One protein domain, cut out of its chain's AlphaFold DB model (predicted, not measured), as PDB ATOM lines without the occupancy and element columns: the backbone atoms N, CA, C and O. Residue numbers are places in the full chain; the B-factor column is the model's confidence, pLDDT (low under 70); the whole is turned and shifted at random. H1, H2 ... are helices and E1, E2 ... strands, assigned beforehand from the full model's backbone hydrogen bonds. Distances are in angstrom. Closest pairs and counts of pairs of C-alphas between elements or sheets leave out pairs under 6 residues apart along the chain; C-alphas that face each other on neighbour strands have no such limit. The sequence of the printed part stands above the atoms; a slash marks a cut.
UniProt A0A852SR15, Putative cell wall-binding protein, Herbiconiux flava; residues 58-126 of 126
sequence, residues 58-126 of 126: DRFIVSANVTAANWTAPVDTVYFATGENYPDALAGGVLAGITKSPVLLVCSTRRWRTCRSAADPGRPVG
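This is residues 58 to 126 of the 126 residues of the protein "Putative cell wall-binding protein" of Herbiconiux flava (UniProt A0A852SR15). Two short parallel strands, E1 and E2, make the middle, with H1 packed on E2 and H2 packed mainly on E1; H3 and the closing residues 120 to 126 form a small end piece beyond the strands. Look through 69 printed residues for the order H1 E1 H2 E2 H3, mostly helix, with the sheet order E1, E2. The whole is only just compact, close to loose, with a radius of gyration of the C-alphas of 12.9 A and spans of 38 by 27 by 17 A.

Start at H1, residues 59 to 70, whose closest C-alphas to E2, residues 103 to 106, are those of Phe 60 and Leu 105, 5.2 A apart. Beside E2 find its parallel neighbour E1, residues 79 to 82, at 37 degrees; N 104 and O 79 are within hydrogen-bond range at 2.9 A. E1, H2, residues 86 to 99, and E2 form a strand-helix-strand unit, two parallel strands joined through a helix, with a right-handed crossover. The closest C-alphas of E1 and H2 are those of Ala 81 and Ala 89, 5.3 A apart. H1 and H2 are apart. With residues 60 to 61 alone, H1 only just touches H3, residues 112 to 119, with 3 pairs of C-alphas within 8 A, the closest Ile 61 and Ala 119 at 5.8 A; the tilt is steep, 52 degrees, the same way. Every O i to N i+4 pair is within hydrogen-bond range in H1, against 8 of 10 in H2 and 2 of 4 in H3.

Find C-alpha 59 at (24.662, 38.908, -16.146); from there H1 runs 16.5 A. E1 spans 10.4 A, H2 20.5 A and E2 9.5 A. H3 runs 10.0 A to C-alpha 119 at (18.432, 32.403, -14.391).

The farthest C-alphas, Ile 98 and Gly 126, are 39.8 A apart. The printed part has no cut and no long link. Look for pLDDT under 70 at residues 85 to 93 and 108 to 126.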
ATOM      1  N   ASP A  58      23.887  35.817 -12.341       84.25
ATOM      2  CA  ASP A  58      24.620  36.052 -13.569       84.25
ATOM      3  C   ASP A  58      24.226  37.378 -14.244       84.25
ATOM      4  O   ASP A  58      23.312  38.100 -13.837       84.25
ATOM      5  N   ARG A  59      24.918  37.701 -15.342       84.62
ATOM      6  CA  ARG A  59      24.662  38.908 -16.146       84.62
ATOM      7  C   ARG A  59      23.254  38.962 -16.754       84.62
ATOM      8  O   ARG A  59      22.765  40.057 -17.029       84.62
ATOM      9  N   PHE A  60      22.616  37.818 -16.994       85.75
ATOM     10  CA  PHE A  60      21.268  37.751 -17.551       85.75
ATOM     11  C   PHE A  60      20.252  38.167 -16.483       85.75
ATOM     12  O   PHE A  60      19.421  39.039 -16.748       85.75
ATOM     13  N   ILE A  61      20.395  37.657 -15.258       85.00
ATOM     14  CA  ILE A  61      19.574  38.046 -14.107       85.00
ATOM     15  C   ILE A  61      19.806  39.492 -13.715       85.00
ATOM     16  O   ILE A  61      18.833  40.216 -13.525       85.00
ATOM     17  N   VAL A  62      21.056  39.960 -13.700       89.00
ATOM     18  CA  VAL A  62      21.334  41.388 -13.493       89.00
ATOM     19  C   VAL A  62      20.577  42.227 -14.532       89.00
ATOM     20  O   VAL A  62      19.905  43.183 -14.160       89.00
ATOM     21  N   SER A  63      20.592  41.859 -15.822       87.69
ATOM     22  CA  SER A  63      19.861  42.614 -16.860       87.69
ATOM     23  C   SER A  63      18.337  42.613 -16.661       87.69
ATOM     24  O   SER A  63      17.678  43.639 -16.863       87.69
ATOM     25  N   ALA A  64      17.776  41.488 -16.205       87.44
ATOM     26  CA  ALA A  64      16.358  41.365 -15.891       87.44
ATOM     27  C   ALA A  64      15.979  42.216 -14.670       87.44
ATOM     28  O   ALA A  64      15.005  42.968 -14.726       87.44
ATOM     29  N   ASN A  65      16.784  42.175 -13.607       90.12
ATOM     30  CA  ASN A  65      16.569  42.953 -12.389       90.12
ATOM     31  C   ASN A  65      16.718  44.461 -12.641       90.12
ATOM     32  O   ASN A  65      15.925  45.252 -12.133       90.12
ATOM     33  N   VAL A  66      17.669  44.873 -13.489       90.00
ATOM     34  CA  VAL A  66      17.790  46.270 -13.936       90.00
ATOM     35  C   VAL A  66      16.533  46.711 -14.675       90.00
ATOM     36  O   VAL A  66      16.029  47.805 -14.422       90.00
ATOM     37  N   THR A  67      16.000  45.858 -15.551       88.94
ATOM     38  CA  THR A  67      14.760  46.153 -16.275       88.94
ATOM     39  C   THR A  67      13.572  46.273 -15.316       88.94
ATOM     40  O   THR A  67      12.840  47.257 -15.362       88.94
ATOM     41  N   ALA A  68      13.417  45.330 -14.386       88.38
ATOM     42  CA  ALA A  68      12.333  45.347 -13.406       88.38
ATOM     43  C   ALA A  68      12.386  46.563 -12.462       88.38
ATOM     44  O   ALA A  68      11.346  47.080 -12.066       88.38
ATOM     45  N   ALA A  69      13.586  47.041 -12.118       88.81
ATOM     46  CA  ALA A  69      13.761  48.190 -11.231       88.81
ATOM     47  C   ALA A  69      13.468  49.545 -11.901       88.81
ATOM     48  O   ALA A  69      13.212  50.521 -11.199       88.81
ATOM     49  N   ASN A  70      13.539  49.629 -13.234       88.56
ATOM     50  CA  ASN A  70      13.490  50.906 -13.960       88.56
ATOM     51  C   ASN A  70      12.308  51.028 -14.937       88.56
ATOM     52  O   ASN A  70      12.024  52.131 -15.399       88.56
ATOM     53  N   TRP A  71      11.601  49.933 -15.238       89.19
ATOM     54  CA  TRP A  71      10.435  49.937 -16.122       89.19
ATOM     55  C   TRP A  71       9.245  49.227 -15.473       89.19
ATOM     56  O   TRP A  71       9.377  48.165 -14.870       89.19
ATOM     57  N   THR A  72       8.056  49.804 -15.637       88.38
ATOM     58  CA  THR A  72       6.777  49.195 -15.244       88.38
ATOM     59  C   THR A  72       5.995  48.846 -16.502       88.38
ATOM     60  O   THR A  72       5.973  49.626 -17.448       88.38
ATOM     61  N   ALA A  73       5.364  47.672 -16.526       82.50
ATOM     62  CA  ALA A  73       4.553  47.257 -17.662       82.50
ATOM     63  C   ALA A  73       3.306  48.160 -17.834       82.50
ATOM     64  O   ALA A  73       2.728  48.585 -16.830       82.50
ATOM     65  N   PRO A  74       2.842  48.390 -19.077       86.31
ATOM     66  CA  PRO A  74       3.397  47.872 -20.329       86.31
ATOM     67  C   PRO A  74       4.645  48.640 -20.794       86.31
ATOM     68  O   PRO A  74       4.796  49.828 -20.528       86.31
ATOM     69  N   VAL A  75       5.527  47.947 -21.516       84.19
ATOM     70  CA  VAL A  75       6.690  48.550 -22.183       84.19
ATOM     71  C   VAL A  75       6.522  48.358 -23.688       84.19
ATOM     72  O   VAL A  75       6.397  47.224 -24.144       84.19
ATOM     73  N   ASP A  76       6.527  49.452 -24.451       87.50
ATOM     74  CA  ASP A  76       6.227  49.433 -25.893       87.50
ATOM     75  C   ASP A  76       7.321  48.768 -26.739       87.50
ATOM     76  O   ASP A  76       7.072  48.273 -27.837       87.50
ATOM     77  N   THR A  77       8.569  48.793 -26.273       87.06
ATOM     78  CA  THR A  77       9.721  48.259 -27.009       87.06
ATOM     79  C   THR A  77      10.744  47.703 -26.035       87.06
ATOM     80  O   THR A  77      11.089  48.359 -25.056       87.06
ATOM     81  N   VAL A  78      11.253  46.506 -26.323       86.25
ATOM     82  CA  VAL A  78      12.332  45.852 -25.577       86.25
ATOM     83  C   VAL A  78      13.384  45.399 -26.580       86.25
ATOM     84  O   VAL A  78      13.055  44.718 -27.553       86.25
ATOM     85  N   TYR A  79      14.641  45.768 -26.349       85.06
ATOM     86  CA  TYR A  79      15.760  45.291 -27.158       85.06
ATOM     87  C   TYR A  79      16.394  44.064 -26.516       85.06
ATOM     88  O   TYR A  79      16.515  43.970 -25.294       85.06
ATOM     89  N   PHE A  80      16.844  43.136 -27.354       84.62
ATOM     90  CA  PHE A  80      17.555  41.941 -26.924       84.62
ATOM     91  C   PHE A  80      18.966  41.955 -27.497       84.62
ATOM     92  O   PHE A  80      19.154  42.222 -28.683       84.62
ATOM     93  N   ALA A  81      19.950  41.646 -26.658       81.62
ATOM     94  CA  ALA A  81      21.339  41.464 -27.066       81.62
ATOM     95  C   ALA A  81      21.868  40.136 -26.521       81.62
ATOM     96  O   ALA A  81      21.429  39.669 -25.467       81.62
ATOM     97  N   THR A  82      22.820  39.511 -27.218       79.69
ATOM     98  CA  THR A  82      23.479  38.323 -26.666       79.69
ATOM     99  C   THR A  82      24.316  38.708 -25.446       79.69
ATOM    100  O   THR A  82      25.123  39.633 -25.499       79.69
ATOM    101  N   GLY A  83      24.144  37.991 -24.334       70.88
ATOM    102  CA  GLY A  83      25.022  38.134 -23.164       70.88
ATOM    103  C   GLY A  83      26.362  37.403 -23.314       70.88
ATOM    104  O   GLY A  83      27.225  37.520 -22.439       70.88
ATOM    105  N   GLU A  84      26.542  36.639 -24.398       72.56
ATOM    106  CA  GLU A  84      27.737  35.824 -24.645       72.56
ATOM    107  C   GLU A  84      28.896  36.655 -25.204       72.56
ATOM    108  O   GLU A  84      30.039  36.426 -24.817       72.56
ATOM    109  N   ASN A  85      28.602  37.655 -26.043       67.50
ATOM    110  CA  ASN A  85      29.591  38.547 -26.641       67.50
ATOM    111  C   ASN A  85      29.206  40.015 -26.393       67.50
ATOM    112  O   ASN A  85      28.087  40.437 -26.661       67.50
ATOM    113  N   TYR A  86      30.172  40.809 -25.927       60.25
ATOM    114  CA  TYR A  86      29.995  42.213 -25.532       60.25
ATOM    115  C   TYR A  86      29.630  43.235 -26.646       60.25
ATOM    116  O   TYR A  86      29.009  44.245 -26.306       60.25
ATOM    117  N   PRO A  87      29.984  43.065 -27.945       61.94
ATOM    118  CA  PRO A  87      29.845  44.150 -28.922       61.94
ATOM    119  C   PRO A  87      28.386  44.498 -29.259       61.94
ATOM    120  O   PRO A  87      28.091  45.669 -29.496       61.94
ATOM    121  N   ASP A  88      27.463  43.535 -29.195       58.25
ATOM    122  CA  ASP A  88      26.055  43.768 -29.549       58.25
ATOM    123  C   ASP A  88      25.315  44.558 -28.461       58.25
ATOM    124  O   ASP A  88      24.502  45.430 -28.766       58.25
ATOM    125  N   ALA A  89      25.637  44.318 -27.186       59.38
ATOM    126  CA  ALA A  89      25.087  45.084 -26.067       59.38
ATOM    127  C   ALA A  89      25.610  46.532 -26.051       59.38
ATOM    128  O   ALA A  89      24.872  47.451 -25.696       59.38
ATOM    129  N   LEU A  90      26.858  46.753 -26.485       63.88
ATOM    130  CA  LEU A  90      27.451  48.088 -26.566       63.88
ATOM    131  C   LEU A  90      26.820  48.931 -27.687       63.88
ATOM    132  O   LEU A  90      26.481  50.092 -27.461       63.88
ATOM    133  N   ALA A  91      26.620  48.350 -28.874       64.12
ATOM    134  CA  ALA A  91      25.960  49.035 -29.986       64.12
ATOM    135  C   ALA A  91      24.445  49.196 -29.748       64.12
ATOM    136  O   ALA A  91      23.891  50.276 -29.965       64.12
ATOM    137  N   GLY A  92      23.779  48.151 -29.242       60.91
ATOM    138  CA  GLY A  92      22.348  48.166 -28.926       60.91
ATOM    139  C   GLY A  92      21.986  49.115 -27.779       60.91
ATOM    140  O   GLY A  92      20.917  49.727 -27.804       60.91
ATOM    141  N   GLY A  93      22.892  49.311 -26.816       69.06
ATOM    142  CA  GLY A  93      22.699  50.228 -25.691       69.06
ATOM    143  C   GLY A  93      22.526  51.692 -26.104       69.06
ATOM    144  O   GLY A  93      21.763  52.415 -25.467       69.06
ATOM    145  N   VAL A  94      23.165  52.132 -27.196       75.94
ATOM    146  CA  VAL A  94      23.008  53.505 -27.710       75.94
ATOM    147  C   VAL A  94      21.585  53.736 -28.217       75.94
ATOM    148  O   VAL A  94      20.951  54.719 -27.836       75.94
ATOM    149  N   LEU A  95      21.061  52.815 -29.033       76.75
ATOM    150  CA  LEU A  95      19.697  52.908 -29.556       76.75
ATOM    151  C   LEU A  95      18.667  52.849 -28.423       76.75
ATOM    152  O   LEU A  95      17.792  53.707 -28.347       76.75
ATOM    153  N   ALA A  96      18.825  51.892 -27.507       76.50
ATOM    154  CA  ALA A  96      17.940  51.730 -26.360       76.50
ATOM    155  C   ALA A  96      17.953  52.954 -25.424       76.50
ATOM    156  O   ALA A  96      16.911  53.352 -24.903       76.50
ATOM    157  N   GLY A  97      19.111  53.602 -25.261       79.88
ATOM    158  CA  GLY A  97      19.231  54.858 -24.520       79.88
ATOM    159  C   GLY A  97      18.472  56.018 -25.176       79.88
ATOM    160  O   GLY A  97      17.836  56.801 -24.473       79.88
ATOM    161  N   ILE A  98      18.485  56.107 -26.511       83.50
ATOM    162  CA  ILE A  98      17.748  57.134 -27.271       83.50
ATOM    163  C   ILE A  98      16.234  56.909 -27.166       83.50
ATOM    164  O   ILE A  98      15.484  57.861 -26.944       83.50
ATOM    165  N   THR A  99      15.778  55.662 -27.290       85.88
ATOM    166  CA  THR A  99      14.348  55.312 -27.251       85.88
ATOM    167  C   THR A  99      13.807  55.125 -25.833       85.88
ATOM    168  O   THR A  99      12.614  54.879 -25.667       85.88
ATOM    169  N   LYS A 100      14.660  55.244 -24.804       86.19
ATOM    170  CA  LYS A 100      14.339  54.991 -23.386       86.19
ATOM    171  C   LYS A 100      13.744  53.596 -23.143       86.19
ATOM    172  O   LYS A 100      12.863  53.411 -22.302       86.19
ATOM    173  N   SER A 101      14.237  52.612 -23.884       86.38
ATOM    174  CA  SER A 101      13.768  51.226 -23.839       86.38
ATOM    175  C   SER A 101      14.748  50.339 -23.064       86.38
ATOM    176  O   SER A 101      15.951  50.605 -23.088       86.38
ATOM    177  N   PRO A 102      14.280  49.272 -22.397       87.31
ATOM    178  CA  PRO A 102      15.169  48.322 -21.746       87.31
ATOM    179  C   PRO A 102      15.950  47.481 -22.763       87.31
ATOM    180  O   PRO A 102      15.480  47.206 -23.874       87.31
ATOM    181  N   VAL A 103      17.130  47.026 -22.331       85.00
ATOM    182  CA  VAL A 103      17.927  45.999 -23.011       85.00
ATOM    183  C   VAL A 103      17.999  44.775 -22.112       85.00
ATOM    184  O   VAL A 103      18.519  44.854 -20.999       85.00
ATOM    185  N   LEU A 104      17.513  43.640 -22.605       86.25
ATOM    186  CA  LEU A 104      17.641  42.352 -21.932       86.25
ATOM    187  C   LEU A 104      18.748  41.527 -22.578       86.25
ATOM    188  O   LEU A 104      18.806  41.375 -23.802       86.25
ATOM    189  N   LEU A 105      19.618  40.967 -21.740       83.94
ATOM    190  CA  LEU A 105      20.601  40.002 -22.204       83.94
ATOM    191  C   LEU A 105      19.924  38.642 -22.349       83.94
ATOM    192  O   LEU A 105      19.247  38.165 -21.440       83.94
ATOM    193  N   VAL A 106      20.136  38.002 -23.493       83.00
ATOM    194  CA  VAL A 106      19.633  36.658 -23.785       83.00
ATOM    195  C   VAL A 106      20.772  35.728 -24.170       83.00
ATOM    196  O   VAL A 106      21.812  36.147 -24.678       83.00
ATOM    197  N   CYS A 107      20.579  34.446 -23.892       75.50
ATOM    198  CA  CYS A 107      21.536  33.396 -24.199       75.50
ATOM    199  C   CYS A 107      21.169  32.703 -25.516       75.50
ATOM    200  O   CYS A 107      19.989  32.568 -25.850       75.50
ATOM    201  N   SER A 108      22.174  32.234 -26.258       67.81
ATOM    202  CA  SER A 108      21.947  31.454 -27.473       67.81
ATOM    203  C   SER A 108      21.187  30.161 -27.155       67.81
ATOM    204  O   SER A 108      21.474  29.465 -26.176       67.81
ATOM    205  N   THR A 109      20.236  29.788 -28.012       63.56
ATOM    206  CA  THR A 109      19.380  28.599 -27.839       63.56
ATOM    207  C   THR A 109      20.167  27.289 -27.710       63.56
ATOM    208  O   THR A 109      19.676  26.348 -27.090       63.56
ATOM    209  N   ARG A 110      21.419  27.225 -28.193       58.78
ATOM    210  CA  ARG A 110      22.313  26.061 -28.005       58.78
ATOM    211  C   ARG A 110      22.858  25.906 -26.581       58.78
ATOM    212  O   ARG A 110      23.269  24.808 -26.220       58.78
ATOM    213  N   ARG A 111      22.868  26.971 -25.775       56.44
ATOM    214  CA  ARG A 111      23.354  26.986 -24.379       56.44
ATOM    215  C   ARG A 111      22.259  27.311 -23.365       56.44
ATOM    216  O   ARG A 111      22.527  27.447 -22.175       56.44
ATOM    217  N   TRP A 112      21.009  27.332 -23.822       51.38
ATOM    218  CA  TRP A 112      19.827  27.620 -23.016       51.38
ATOM    219  C   TRP A 112      19.744  26.808 -21.713       51.38
ATOM    220  O   TRP A 112      19.344  27.349 -20.689       51.38
ATOM    221  N   ARG A 113      20.160  25.532 -21.709       53.66
ATOM    222  CA  ARG A 113      20.170  24.703 -20.485       53.66
ATOM    223  C   ARG A 113      21.148  25.218 -19.422       53.66
ATOM    224  O   ARG A 113      20.814  25.178 -18.247       53.66
ATOM    225  N   THR A 114      22.309  25.721 -19.835       56.28
ATOM    226  CA  THR A 114      23.354  26.256 -18.949       56.28
ATOM    227  C   THR A 114      23.022  27.669 -18.468       56.28
ATOM    228  O   THR A 114      23.330  28.026 -17.340       56.28
ATOM    229  N   CYS A 115      22.351  28.463 -19.302       53.56
ATOM    230  CA  CYS A 115      21.898  29.804 -18.936       53.56
ATOM    231  C   CYS A 115      20.624  29.782 -18.068       53.56
ATOM    232  O   CYS A 115      20.452  30.627 -17.202       53.56
ATOM    233  N   ARG A 116      19.737  28.790 -18.240       52.47
ATOM    234  CA  ARG A 116      18.524  28.644 -17.416       52.47
ATOM    235  C   ARG A 116      18.839  28.291 -15.959       52.47
ATOM    236  O   ARG A 116      18.158  28.800 -15.082       52.47
ATOM    237  N   SER A 117      19.851  27.465 -15.687       48.53
ATOM    238  CA  SER A 117      20.229  27.123 -14.305       48.53
ATOM    239  C   SER A 117      20.760  28.313 -13.505       48.53
ATOM    240  O   SER A 117      20.693  28.285 -12.285       48.53
ATOM    241  N   ALA A 118      21.279  29.335 -14.188       48.41
ATOM    242  CA  ALA A 118      21.736  30.572 -13.567       48.41
ATOM    243  C   ALA A 118      20.646  31.668 -13.560       48.41
ATOM    244  O   ALA A 118      20.715  32.594 -12.763       48.41
ATOM    245  N   ALA A 119      19.589  31.510 -14.373       46.25
ATOM    246  CA  ALA A 119      18.432  32.403 -14.391       46.25
ATOM    247  C   ALA A 119      17.253  31.982 -13.485       46.25
ATOM    248  O   ALA A 119      16.405  32.808 -13.155       46.25
ATOM    249  N   ASP A 120      17.150  30.702 -13.125       47.91
ATOM    250  CA  ASP A 120      16.096  30.160 -12.257       47.91
ATOM    251  C   ASP A 120      16.564  28.814 -11.659       47.91
ATOM    252  O   ASP A 120      16.234  27.746 -12.192       47.91
ATOM    253  N   PRO A 121      17.378  28.822 -10.583       52.38
ATOM    254  CA  PRO A 121      17.941  27.599 -10.004       52.38
ATOM    255  C   PRO A 121      16.888  26.660  -9.379       52.38
ATOM    256  O   PRO A 121      17.218  25.533  -9.013       52.38
ATOM    257  N   GLY A 122      15.625  27.094  -9.259       45.53
ATOM    258  CA  GLY A 122      14.564  26.375  -8.545       45.53
ATOM    259  C   GLY A 122      13.482  25.732  -9.415       45.53
ATOM    260  O   GLY A 122      12.625  25.025  -8.878       45.53
ATOM    261  N   ARG A 123      13.471  25.945 -10.736       50.81
ATOM    262  CA  ARG A 123      12.365  25.475 -11.586       50.81
ATOM    263  C   ARG A 123      12.697  24.157 -12.300       50.81
ATOM    264  O   ARG A 123      13.629  24.124 -13.107       50.81
ATOM    265  N   PRO A 124      11.933  23.070 -12.067       42.38
ATOM    266  CA  PRO A 124      12.210  21.779 -12.688       42.38
ATOM    267  C   PRO A 124      12.117  21.854 -14.215       42.38
ATOM    268  O   PRO A 124      11.217  22.476 -14.786       42.38
ATOM    269  N   VAL A 125      13.075  21.203 -14.878       52.06
ATOM    270  CA  VAL A 125      13.074  21.009 -16.329       52.06
ATOM    271  C   VAL A 125      12.128  19.858 -16.668       52.06
ATOM    272  O   VAL A 125      12.443  18.699 -16.408       52.06
ATOM    273  N   GLY A 126      10.947  20.197 -17.185       42.75
ATOM    274  CA  GLY A 126      10.065  19.247 -17.869       42.75
ATOM    275  C   GLY A 126      10.603  18.852 -19.239       42.75
ATOM    276  O   GLY A 126      11.365  19.658 -19.830       42.75
TER     277      GLY A 126